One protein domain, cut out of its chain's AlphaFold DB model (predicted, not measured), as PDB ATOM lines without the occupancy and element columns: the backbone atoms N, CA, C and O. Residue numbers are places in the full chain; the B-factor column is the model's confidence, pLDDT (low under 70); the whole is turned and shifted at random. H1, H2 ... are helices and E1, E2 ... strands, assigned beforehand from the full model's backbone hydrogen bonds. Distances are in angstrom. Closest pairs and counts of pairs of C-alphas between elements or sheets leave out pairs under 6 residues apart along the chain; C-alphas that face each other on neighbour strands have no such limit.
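This is residues 14 to 83 of the 98 residues of the protein "Polysacc_deac_1" of uncultured Pseudobutyrivibrio sp (UniProt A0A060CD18). One long helix, H2, runs along one side of a small, elongated domain, and a short helix, H1, makes a corner with it near its last residues. The short strand E1 passes beside H2, with residues 14 to 15 paired alongside E1, while residues 72 to 83 fold back from the end of H2 past E1. The printed part has 70 residues, with two named helices and one named strand in the order H1, E1, H2; under half of the residues are in these elements, and the class is mostly helix. The whole is compact, with a radius of gyration of the C-alphas of 11.9 A, and its C-alphas span 36 by 21 by 17 A.

Begin with H2, residues 53 to 71: find C-alpha 53 at (-12.009, 12.953, -12.810), and from there the helix runs 27.3 A to C-alpha 71 at (0.837, 31.070, -28.676). Go back along the chain to H1, residues 25 to 33, which begins at C-alpha 25 at (6.672, 27.108, -30.435) and measures 12.3 A from first to last C-alpha. Between the two helices in the chain you find E1, residues 37 to 40.

Look first at the last residues of H2, where residues 70 to 71 alone touch H1. The closest C-alphas of the two helices are those of Ile 25 and Ala 70, 5.9 A apart. Their lines stand about perpendicular, at 76 degrees. Next look at Thr 63 of H2: its C-alpha is 6.6 A from that of Asn 40, the closest C-alphas of H2 and E1. At the other end of E1, the closest C-alphas of H1 and E1 are those of Gln 31 and Glu 37, 7.2 A apart. E1 pairs with no named strand, but residues 14 to 15 form a short parallel pairing with residues 39 to 40 of E1. In the backbones of H1 and H2, every O i to N i+4 pair is within hydrogen-bond range.

The two C-alphas farthest apart in the domain are those of Leu 34 and Thr 52, at 37.0 A. The C-alphas of Phe 14 and Ile 83, the first and last printed residues, are 12.6 A apart. The link from H1 to E1 is tight, with 3 residues, and the link from E1 to H2 is long, with 12 residues, 41 to 52. After H2, residues 72 to 83 hold no named element. The printed part has no cut. The mean pLDDT of the printed part is 98.4, and no printed residue is under 70.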
ATOM      1  N   PHE A  14      -4.727  18.937 -33.547       98.69
ATOM      2  CA  PHE A  14      -4.953  18.474 -32.180       98.69
ATOM      3  C   PHE A  14      -3.601  18.160 -31.535       98.69
ATOM      4  O   PHE A  14      -2.952  17.177 -31.898       98.69
ATOM      5  N   LEU A  15      -3.150  19.019 -30.621       98.62
ATOM      6  CA  LEU A  15      -1.810  18.944 -30.044       98.62
ATOM      7  C   LEU A  15      -1.791  18.154 -28.737       98.62
ATOM      8  O   LEU A  15      -2.646  18.330 -27.869       98.62
ATOM      9  N   ILE A  16      -0.760  17.323 -28.589       98.75
ATOM     10  CA  ILE A  16      -0.435  16.632 -27.339       98.75
ATOM     11  C   ILE A  16       0.394  17.588 -26.480       98.75
ATOM     12  O   ILE A  16       1.462  18.032 -26.908       98.75
ATOM     13  N   GLY A  17      -0.057  17.892 -25.263       98.50
ATOM     14  CA  GLY A  17       0.579  18.905 -24.414       98.50
ATOM     15  C   GLY A  17       2.051  18.616 -24.076       98.50
ATOM     16  O   GLY A  17       2.849  19.543 -23.929       98.50
ATOM     17  N   GLN A  18       2.467  17.352 -23.984       98.44
ATOM     18  CA  GLN A  18       3.875  16.986 -23.780       98.44
ATOM     19  C   GLN A  18       4.788  17.389 -24.944       98.44
ATOM     20  O   GLN A  18       5.958  17.682 -24.707       98.44
ATOM     21  N   ASN A  19       4.257  17.474 -26.165       98.62
ATOM     22  CA  ASN A  19       5.033  17.895 -27.329       98.62
ATOM     23  C   ASN A  19       5.225  19.416 -27.380       98.62
ATOM     24  O   ASN A  19       6.065  19.881 -28.140       98.62
ATOM     25  N   ILE A  20       4.490  20.182 -26.565       98.50
ATOM     26  CA  ILE A  20       4.631  21.636 -26.480       98.50
ATOM     27  C   ILE A  20       5.868  21.966 -25.640       98.50
ATOM     28  O   ILE A  20       5.858  21.860 -24.405       98.50
ATOM     29  N   THR A  21       6.923  22.349 -26.352       98.50
ATOM     30  CA  THR A  21       8.250  22.734 -25.858       98.50
ATOM     31  C   THR A  21       8.723  23.995 -26.583       98.50
ATOM     32  O   THR A  21       8.180  24.338 -27.631       98.50
ATOM     33  N   GLU A  22       9.774  24.654 -26.092       98.19
ATOM     34  CA  GLU A  22      10.367  25.826 -26.763       98.19
ATOM     35  C   GLU A  22      10.716  25.553 -28.237       98.19
ATOM     36  O   GLU A  22      10.507  26.402 -29.098       98.19
ATOM     37  N   ALA A  23      11.167  24.335 -28.553       98.38
ATOM     38  CA  ALA A  23      11.519  23.938 -29.915       98.38
ATOM     39  C   ALA A  23      10.310  23.835 -30.863       98.38
ATOM     40  O   ALA A  23      10.474  23.928 -32.079       98.38
ATOM     41  N   THR A  24       9.101  23.628 -30.334       98.50
ATOM     42  CA  THR A  24       7.877  23.507 -31.140       98.50
ATOM     43  C   THR A  24       7.080  24.802 -31.224       98.50
ATOM     44  O   THR A  24       6.194  24.883 -32.068       98.50
ATOM     45  N   ILE A  25       7.382  25.816 -30.404       98.62
ATOM     46  CA  ILE A  25       6.672  27.108 -30.435       98.62
ATOM     47  C   ILE A  25       6.701  27.740 -31.839       98.62
ATOM     48  O   ILE A  25       5.618  28.027 -32.343       98.62
ATOM     49  N   PRO A  26       7.844  27.822 -32.555       98.62
ATOM     50  CA  PRO A  26       7.859  28.397 -33.907       98.62
ATOM     51  C   PRO A  26       6.984  27.633 -34.913       98.62
ATOM     52  O   PRO A  26       6.489  28.186 -35.892       98.62
ATOM     53  N   ILE A  27       6.780  26.331 -34.685       98.38
ATOM     54  CA  ILE A  27       5.893  25.501 -35.510       98.38
ATOM     55  C   ILE A  27       4.433  25.860 -35.221       98.38
ATOM     56  O   ILE A  27       3.638  25.946 -36.153       98.38
ATOM     57  N   MET A  28       4.086  26.079 -33.950       98.56
ATOM     58  CA  MET A  28       2.744  26.484 -33.530       98.56
ATOM     59  C   MET A  28       2.398  27.894 -34.015       98.56
ATOM     60  O   MET A  28       1.305  28.106 -34.531       98.56
ATOM     61  N   GLU A  29       3.337  28.835 -33.933       98.62
ATOM     62  CA  GLU A  29       3.184  30.180 -34.505       98.62
ATOM     63  C   GLU A  29       2.904  30.094 -36.010       98.62
ATOM     64  O   GLU A  29       1.906  30.637 -36.482       98.62
ATOM     65  N   ARG A  30       3.687  29.292 -36.750       98.38
ATOM     66  CA  ARG A  30       3.462  29.072 -38.187       98.38
ATOM     67  C   ARG A  30       2.096  28.444 -38.493       98.38
ATOM     68  O   ARG A  30       1.505  28.758 -39.525       98.38
ATOM     69  N   GLN A  31       1.569  27.564 -37.637       98.44
ATOM     70  CA  GLN A  31       0.208  27.033 -37.810       98.44
ATOM     71  C   GLN A  31      -0.823  28.170 -37.786       98.44
ATOM     72  O   GLN A  31      -1.681  28.228 -38.668       98.44
ATOM     73  N   LEU A  32      -0.711  29.087 -36.823       98.31
ATOM     74  CA  LEU A  32      -1.628  30.218 -36.685       98.31
ATOM     75  C   LEU A  32      -1.463  31.251 -37.808       98.31
ATOM     76  O   LEU A  32      -2.465  31.740 -38.326       98.31
ATOM     77  N   GLU A  33      -0.232  31.544 -38.234       98.12
ATOM     78  CA  GLU A  33       0.047  32.440 -39.370       98.12
ATOM     79  C   GLU A  33      -0.598  31.946 -40.673       98.12
ATOM     80  O   GLU A  33      -1.090  32.745 -41.470       98.12
ATOM     81  N   LEU A  34      -0.654  30.625 -40.870       98.00
ATOM     82  CA  LEU A  34      -1.331  29.991 -42.006       98.00
ATOM     83  C   LEU A  34      -2.861  29.927 -41.850       98.00
ATOM     84  O   LEU A  34      -3.534  29.351 -42.704       98.00
ATOM     85  N   GLY A  35      -3.427  30.468 -40.768       98.06
ATOM     86  CA  GLY A  35      -4.863  30.424 -40.482       98.06
ATOM     87  C   GLY A  35      -5.374  29.043 -40.063       98.06
ATOM     88  O   GLY A  35      -6.576  28.789 -40.136       98.06
ATOM     89  N   CYS A  36      -4.483  28.136 -39.657       98.56
ATOM     90  CA  CYS A  36      -4.880  26.851 -39.091       98.56
ATOM     91  C   CYS A  36      -5.322  27.013 -37.630       98.56
ATOM     92  O   CYS A  36      -4.890  27.919 -36.921       98.56
ATOM     93  N   GLU A  37      -6.158  26.094 -37.165       98.56
ATOM     94  CA  GLU A  37      -6.619  26.046 -35.780       98.56
ATOM     95  C   GLU A  37      -5.739  25.107 -34.940       98.56
ATOM     96  O   GLU A  37      -5.257  24.081 -35.427       98.56
ATOM     97  N   ILE A  38      -5.573  25.432 -33.657       98.75
ATOM     98  CA  ILE A  38      -4.933  24.573 -32.658       98.75
ATOM     99  C   ILE A  38      -5.986  24.111 -31.641       98.75
ATOM    100  O   ILE A  38      -6.667  24.923 -31.017       98.75
ATOM    101  N   ALA A  39      -6.087  22.797 -31.457       98.69
ATOM    102  CA  ALA A  39      -7.037  22.125 -30.577       98.69
ATOM    103  C   ALA A  39      -6.328  21.183 -29.582       98.69
ATOM    104  O   ALA A  39      -5.133  20.903 -29.701       98.69
ATOM    105  N   ASN A  40      -7.062  20.682 -28.587       98.81
ATOM    106  CA  ASN A  40      -6.513  19.894 -27.481       98.81
ATOM    107  C   ASN A  40      -6.549  18.379 -27.774       98.81
ATOM    108  O   ASN A  40      -7.587  17.849 -28.178       98.81
ATOM    109  N   HIS A  41      -5.441  17.669 -27.537       98.75
ATOM    110  CA  HIS A  41      -5.351  16.207 -27.663       98.75
ATOM    111  C   HIS A  41      -4.817  15.508 -26.404       98.75
ATOM    112  O   HIS A  41      -4.088  14.520 -26.505       98.75
ATOM    113  N   SER A  42      -5.186  16.005 -25.221       98.69
ATOM    114  CA  SER A  42      -4.641  15.631 -23.906       98.69
ATOM    115  C   SER A  42      -3.167  16.011 -23.718       98.69
ATOM    116  O   SER A  42      -2.474  16.432 -24.648       98.69
ATOM    117  N   LEU A  43      -2.674  15.870 -22.491       98.75
ATOM    118  CA  LEU A  43      -1.294  16.171 -22.134       98.75
ATOM    119  C   LEU A  43      -0.379  15.016 -22.526       98.75
ATOM    120  O   LEU A  43       0.674  15.258 -23.113       98.75
ATOM    121  N   THR A  44      -0.766  13.785 -22.191       98.38
ATOM    122  CA  THR A  44       0.107  12.602 -22.260       98.38
ATOM    123  C   THR A  44      -0.251  11.622 -23.373       98.38
ATOM    124  O   THR A  44       0.502  10.680 -23.612       98.38
ATOM    125  N   HIS A  45      -1.386  11.819 -24.056       98.25
ATOM    126  CA  HIS A  45      -1.935  10.864 -25.029       98.25
ATOM    127  C   HIS A  45      -2.191   9.465 -24.418       98.25
ATOM    128  O   HIS A  45      -2.105   8.421 -25.077       98.25
ATOM    129  N   SER A  46      -2.505   9.436 -23.122       97.88
ATOM    130  CA  SER A  46      -2.925   8.226 -22.418       97.88
ATOM    131  C   SER A  46      -4.396   7.910 -22.679       97.88
ATOM    132  O   SER A  46      -5.189   8.770 -23.054       97.88
ATOM    133  N   ASP A  47      -4.781   6.657 -22.450       98.06
ATOM    134  CA  ASP A  47      -6.185   6.250 -22.457       98.06
ATOM    135  C   ASP A  47      -6.904   6.805 -21.216       98.06
ATOM    136  O   ASP A  47      -6.873   6.211 -20.135       98.06
ATOM    137  N   MET A  48      -7.544   7.961 -21.393       98.25
ATOM    138  CA  MET A  48      -8.204   8.724 -20.330       98.25
ATOM    139  C   MET A  48      -9.424   8.014 -19.728       98.25
ATOM    140  O   MET A  48      -9.903   8.416 -18.672       98.25
ATOM    141  N   THR A  49      -9.908   6.920 -20.328       98.06
ATOM    142  CA  THR A  49     -11.009   6.134 -19.742       98.06
ATOM    143  C   THR A  49     -10.617   5.435 -18.440       98.06
ATOM    144  O   THR A  49     -11.486   5.009 -17.679       98.06
ATOM    145  N   LYS A  50      -9.309   5.333 -18.178       97.75
ATOM    146  CA  LYS A  50      -8.717   4.726 -16.979       97.75
ATOM    147  C   LYS A  50      -8.401   5.745 -15.887       97.75
ATOM    148  O   LYS A  50      -7.885   5.357 -14.843       97.75
ATOM    149  N   PHE A  51      -8.663   7.023 -16.141       98.31
ATOM    150  CA  PHE A  51      -8.321   8.116 -15.246       98.31
ATOM    151  C   PHE A  51      -9.480   8.475 -14.320       98.31
ATOM    152  O   PHE A  51     -10.660   8.298 -14.634       98.31
ATOM    153  N   THR A  52      -9.117   9.005 -13.161       98.56
ATOM    154  CA  THR A  52     -10.021   9.720 -12.264       98.56
ATOM    155  C   THR A  52     -10.460  11.049 -12.889       98.56
ATOM    156  O   THR A  52      -9.831  11.566 -13.812       98.56
ATOM    157  N   ALA A  53     -11.537  11.641 -12.363       98.44
ATOM    158  CA  ALA A  53     -12.009  12.953 -12.810       98.44
ATOM    159  C   ALA A  53     -10.924  14.042 -12.687       98.44
ATOM    160  O   ALA A  53     -10.744  14.840 -13.603       98.44
ATOM    161  N   GLU A  54     -10.154  14.039 -11.594       98.56
ATOM    162  CA  GLU A  54      -9.066  14.999 -11.376       98.56
ATOM    163  C   GLU A  54      -7.943  14.840 -12.410       98.56
ATOM    164  O   GLU A  54      -7.472  15.826 -12.976       98.56
ATOM    165  N   GLU A  55      -7.550  13.601 -12.714       98.62
ATOM    166  CA  GLU A  55      -6.552  13.315 -13.748       98.62
ATOM    167  C   GLU A  55      -7.030  13.764 -15.137       98.62
ATOM    168  O   GLU A  55      -6.256  14.374 -15.875       98.62
ATOM    169  N   ILE A  56      -8.307  13.543 -15.467       98.69
ATOM    170  CA  ILE A  56      -8.930  14.015 -16.715       98.69
ATOM    171  C   ILE A  56      -8.872  15.543 -16.813       98.69
ATOM    172  O   ILE A  56      -8.399  16.079 -17.818       98.69
ATOM    173  N   ILE A  57      -9.312  16.249 -15.769       98.56
ATOM    174  CA  ILE A  57      -9.291  17.718 -15.720       98.56
ATOM    175  C   ILE A  57      -7.858  18.225 -15.901       98.56
ATOM    176  O   ILE A  57      -7.608  19.137 -16.691       98.56
ATOM    177  N   ASN A  58      -6.904  17.600 -15.216       98.62
ATOM    178  CA  ASN A  58      -5.497  17.966 -15.266       98.62
ATOM    179  C   ASN A  58      -4.877  17.766 -16.666       98.62
ATOM    180  O   ASN A  58      -4.113  18.624 -17.111       98.62
ATOM    181  N   GLU A  59      -5.218  16.689 -17.382       98.69
ATOM    182  CA  GLU A  59      -4.800  16.456 -18.777       98.69
ATOM    183  C   GLU A  59      -5.268  17.580 -19.715       98.69
ATOM    184  O   GLU A  59      -4.489  18.084 -20.533       98.69
ATOM    185  N   ILE A  60      -6.525  18.008 -19.573       98.69
ATOM    186  CA  ILE A  60      -7.108  19.059 -20.412       98.69
ATOM    187  C   ILE A  60      -6.549  20.429 -20.048       98.69
ATOM    188  O   ILE A  60      -6.030  21.130 -20.921       98.69
ATOM    189  N   GLN A  61      -6.603  20.804 -18.771       98.56
ATOM    190  CA  GLN A  61      -6.219  22.138 -18.316       98.56
ATOM    191  C   GLN A  61      -4.736  22.419 -18.539       98.56
ATOM    192  O   GLN A  61      -4.395  23.492 -19.032       98.56
ATOM    193  N   LYS A  62      -3.843  21.460 -18.261       98.69
ATOM    194  CA  LYS A  62      -2.405  21.655 -18.516       98.69
ATOM    195  C   LYS A  62      -2.095  21.803 -19.998       98.69
ATOM    196  O   LYS A  62      -1.204  22.568 -20.354       98.69
ATOM    197  N   THR A  63      -2.816  21.090 -20.856       98.75
ATOM    198  CA  THR A  63      -2.648  21.219 -22.307       98.75
ATOM    199  C   THR A  63      -3.162  22.567 -22.796       98.75
ATOM    200  O   THR A  63      -2.440  23.252 -23.514       98.75
ATOM    201  N   ASN A  64      -4.340  23.004 -22.339       98.69
ATOM    202  CA  ASN A  64      -4.870  24.337 -22.639       98.69
ATOM    203  C   ASN A  64      -3.911  25.442 -22.184       98.69
ATOM    204  O   ASN A  64      -3.612  26.340 -22.965       98.69
ATOM    205  N   GLN A  65      -3.389  25.349 -20.958       98.75
ATOM    206  CA  GLN A  65      -2.444  26.325 -20.422       98.75
ATOM    207  C   GLN A  65      -1.159  26.369 -21.250       98.75
ATOM    208  O   GLN A  65      -0.721  27.443 -21.634       98.75
ATOM    209  N   LYS A  66      -0.593  25.210 -21.606       98.75
ATOM    210  CA  LYS A  66       0.599  25.146 -22.463       98.75
ATOM    211  C   LYS A  66       0.374  25.757 -23.844       98.75
ATOM    212  O   LYS A  66       1.280  26.402 -24.360       98.75
ATOM    213  N   ILE A  67      -0.796  25.552 -24.450       98.81
ATOM    214  CA  ILE A  67      -1.139  26.175 -25.738       98.81
ATOM    215  C   ILE A  67      -1.249  27.696 -25.571       98.81
ATOM    216  O   ILE A  67      -0.679  28.439 -26.368       98.81
ATOM    217  N   TYR A  68      -1.918  28.157 -24.513       98.75
ATOM    218  CA  TYR A  68      -2.059  29.580 -24.225       98.75
ATOM    219  C   TYR A  68      -0.709  30.256 -23.953       98.75
ATOM    220  O   TYR A  68      -0.421  31.300 -24.526       98.75
ATOM    221  N   ASP A  69       0.152  29.643 -23.145       98.56
ATOM    222  CA  ASP A  69       1.478  30.181 -22.830       98.56
ATOM    223  C   ASP A  69       2.393  30.212 -24.061       98.56
ATOM    224  O   ASP A  69       3.219  31.112 -24.193       98.56
ATOM    225  N   ALA A  70       2.250  29.237 -24.965       98.50
ATOM    226  CA  ALA A  70       3.053  29.145 -26.179       98.50
ATOM    227  C   ALA A  70       2.640  30.165 -27.248       98.50
ATOM    228  O   ALA A  70       3.510  30.761 -27.874       98.50
ATOM    229  N   VAL A  71       1.335  30.322 -27.503       98.44
ATOM    230  CA  VAL A  71       0.837  31.070 -28.676       98.44
ATOM    231  C   VAL A  71      -0.420  31.913 -28.418       98.44
ATOM    232  O   VAL A  71      -1.020  32.438 -29.353       98.44
ATOM    233  N   GLY A  72      -0.853  32.056 -27.165       98.38
ATOM    234  CA  GLY A  72      -1.960  32.940 -26.777       98.38
ATOM    235  C   GLY A  72      -3.360  32.459 -27.170       98.38
ATOM    236  O   GLY A  72      -4.309  33.238 -27.106       98.38
ATOM    237  N   VAL A  73      -3.513  31.195 -27.579       97.88
ATOM    238  CA  VAL A  73      -4.796  30.622 -28.026       97.88
ATOM    239  C   VAL A  73      -5.403  29.729 -26.945       97.88
ATOM    240  O   VAL A  73      -4.706  28.958 -26.290       97.88
ATOM    241  N   THR A  74      -6.726  29.792 -26.786       97.06
ATOM    242  CA  THR A  74      -7.493  28.844 -25.967       97.06
ATOM    243  C   THR A  74      -8.216  27.849 -26.881       97.06
ATOM    244  O   THR A  74      -9.028  28.282 -27.699       97.06
ATOM    245  N   PRO A  75      -7.948  26.534 -26.771       98.25
ATOM    246  CA  PRO A  75      -8.628  25.524 -27.580       98.25
ATOM    247  C   PRO A  75     -10.148  25.525 -27.382       98.25
ATOM    248  O   PRO A  75     -10.613  25.582 -26.249       98.25
ATOM    249  N   ALA A  76     -10.907  25.393 -28.473       97.81
ATOM    250  CA  ALA A  76     -12.364  25.204 -28.444       97.81
ATOM    251  C   ALA A  76     -12.782  23.723 -28.543       97.81
ATOM    252  O   ALA A  76     -13.853  23.332 -28.072       97.81
ATOM    253  N   PHE A  77     -11.919  22.892 -29.136       98.69
ATOM    254  CA  PHE A  77     -12.180  21.478 -29.390       98.69
ATOM    255  C   PHE A  77     -11.193  20.570 -28.662       98.69
ATOM    256  O   PHE A  77     -10.010  20.889 -28.497       98.69
ATOM    257  N   PHE A  78     -11.688  19.395 -28.294       98.69
ATOM    258  CA  PHE A  78     -10.914  18.288 -27.759       98.69
ATOM    259  C   PHE A  78     -11.146  17.043 -28.612       98.69
ATOM    260  O   PHE A  78     -12.283  16.695 -28.926       98.69
ATOM    261  N   ARG A  79     -10.066  16.344 -28.962       98.62
ATOM    262  CA  ARG A  79     -10.152  14.995 -29.524       98.62
ATOM    263  C   ARG A  79      -9.613  14.003 -28.496       98.62
ATOM    264  O   ARG A  79      -8.464  14.158 -28.082       98.62
ATOM    265  N   PRO A  80     -10.373  12.979 -28.093       98.06
ATOM    266  CA  PRO A  80      -9.883  11.978 -27.154       98.06
ATOM    267  C   PRO A  80      -8.798  11.089 -27.787       98.06
ATOM    268  O   PRO A  80      -8.974  10.625 -28.921       98.06
ATOM    269  N   PRO A  81      -7.683  10.808 -27.083       98.06
ATOM    270  CA  PRO A  81      -6.725   9.791 -27.511       98.06
ATOM    271  C   PRO A  81      -7.423   8.456 -27.788       98.06
ATOM    272  O   PRO A  81      -8.289   8.023 -27.026       98.06
ATOM    273  N   TYR A  82      -7.061   7.808 -28.898       97.75
ATOM    274  CA  TYR A  82      -7.637   6.529 -29.355       97.75
ATOM    275  C   TYR A  82      -9.153   6.537 -29.618       97.75
ATOM    276  O   TYR A  82      -9.729   5.478 -29.859       97.75
ATOM    277  N   ILE A  83      -9.806   7.705 -29.583       97.25
ATOM    278  CA  ILE A  83     -11.273   7.836 -29.574       97.25
ATOM    279  C   ILE A  83     -11.911   7.120 -28.360       97.25
ATOM    280  O   ILE A  83     -13.106   6.834 -28.327       97.25
TER     281      ILE A  83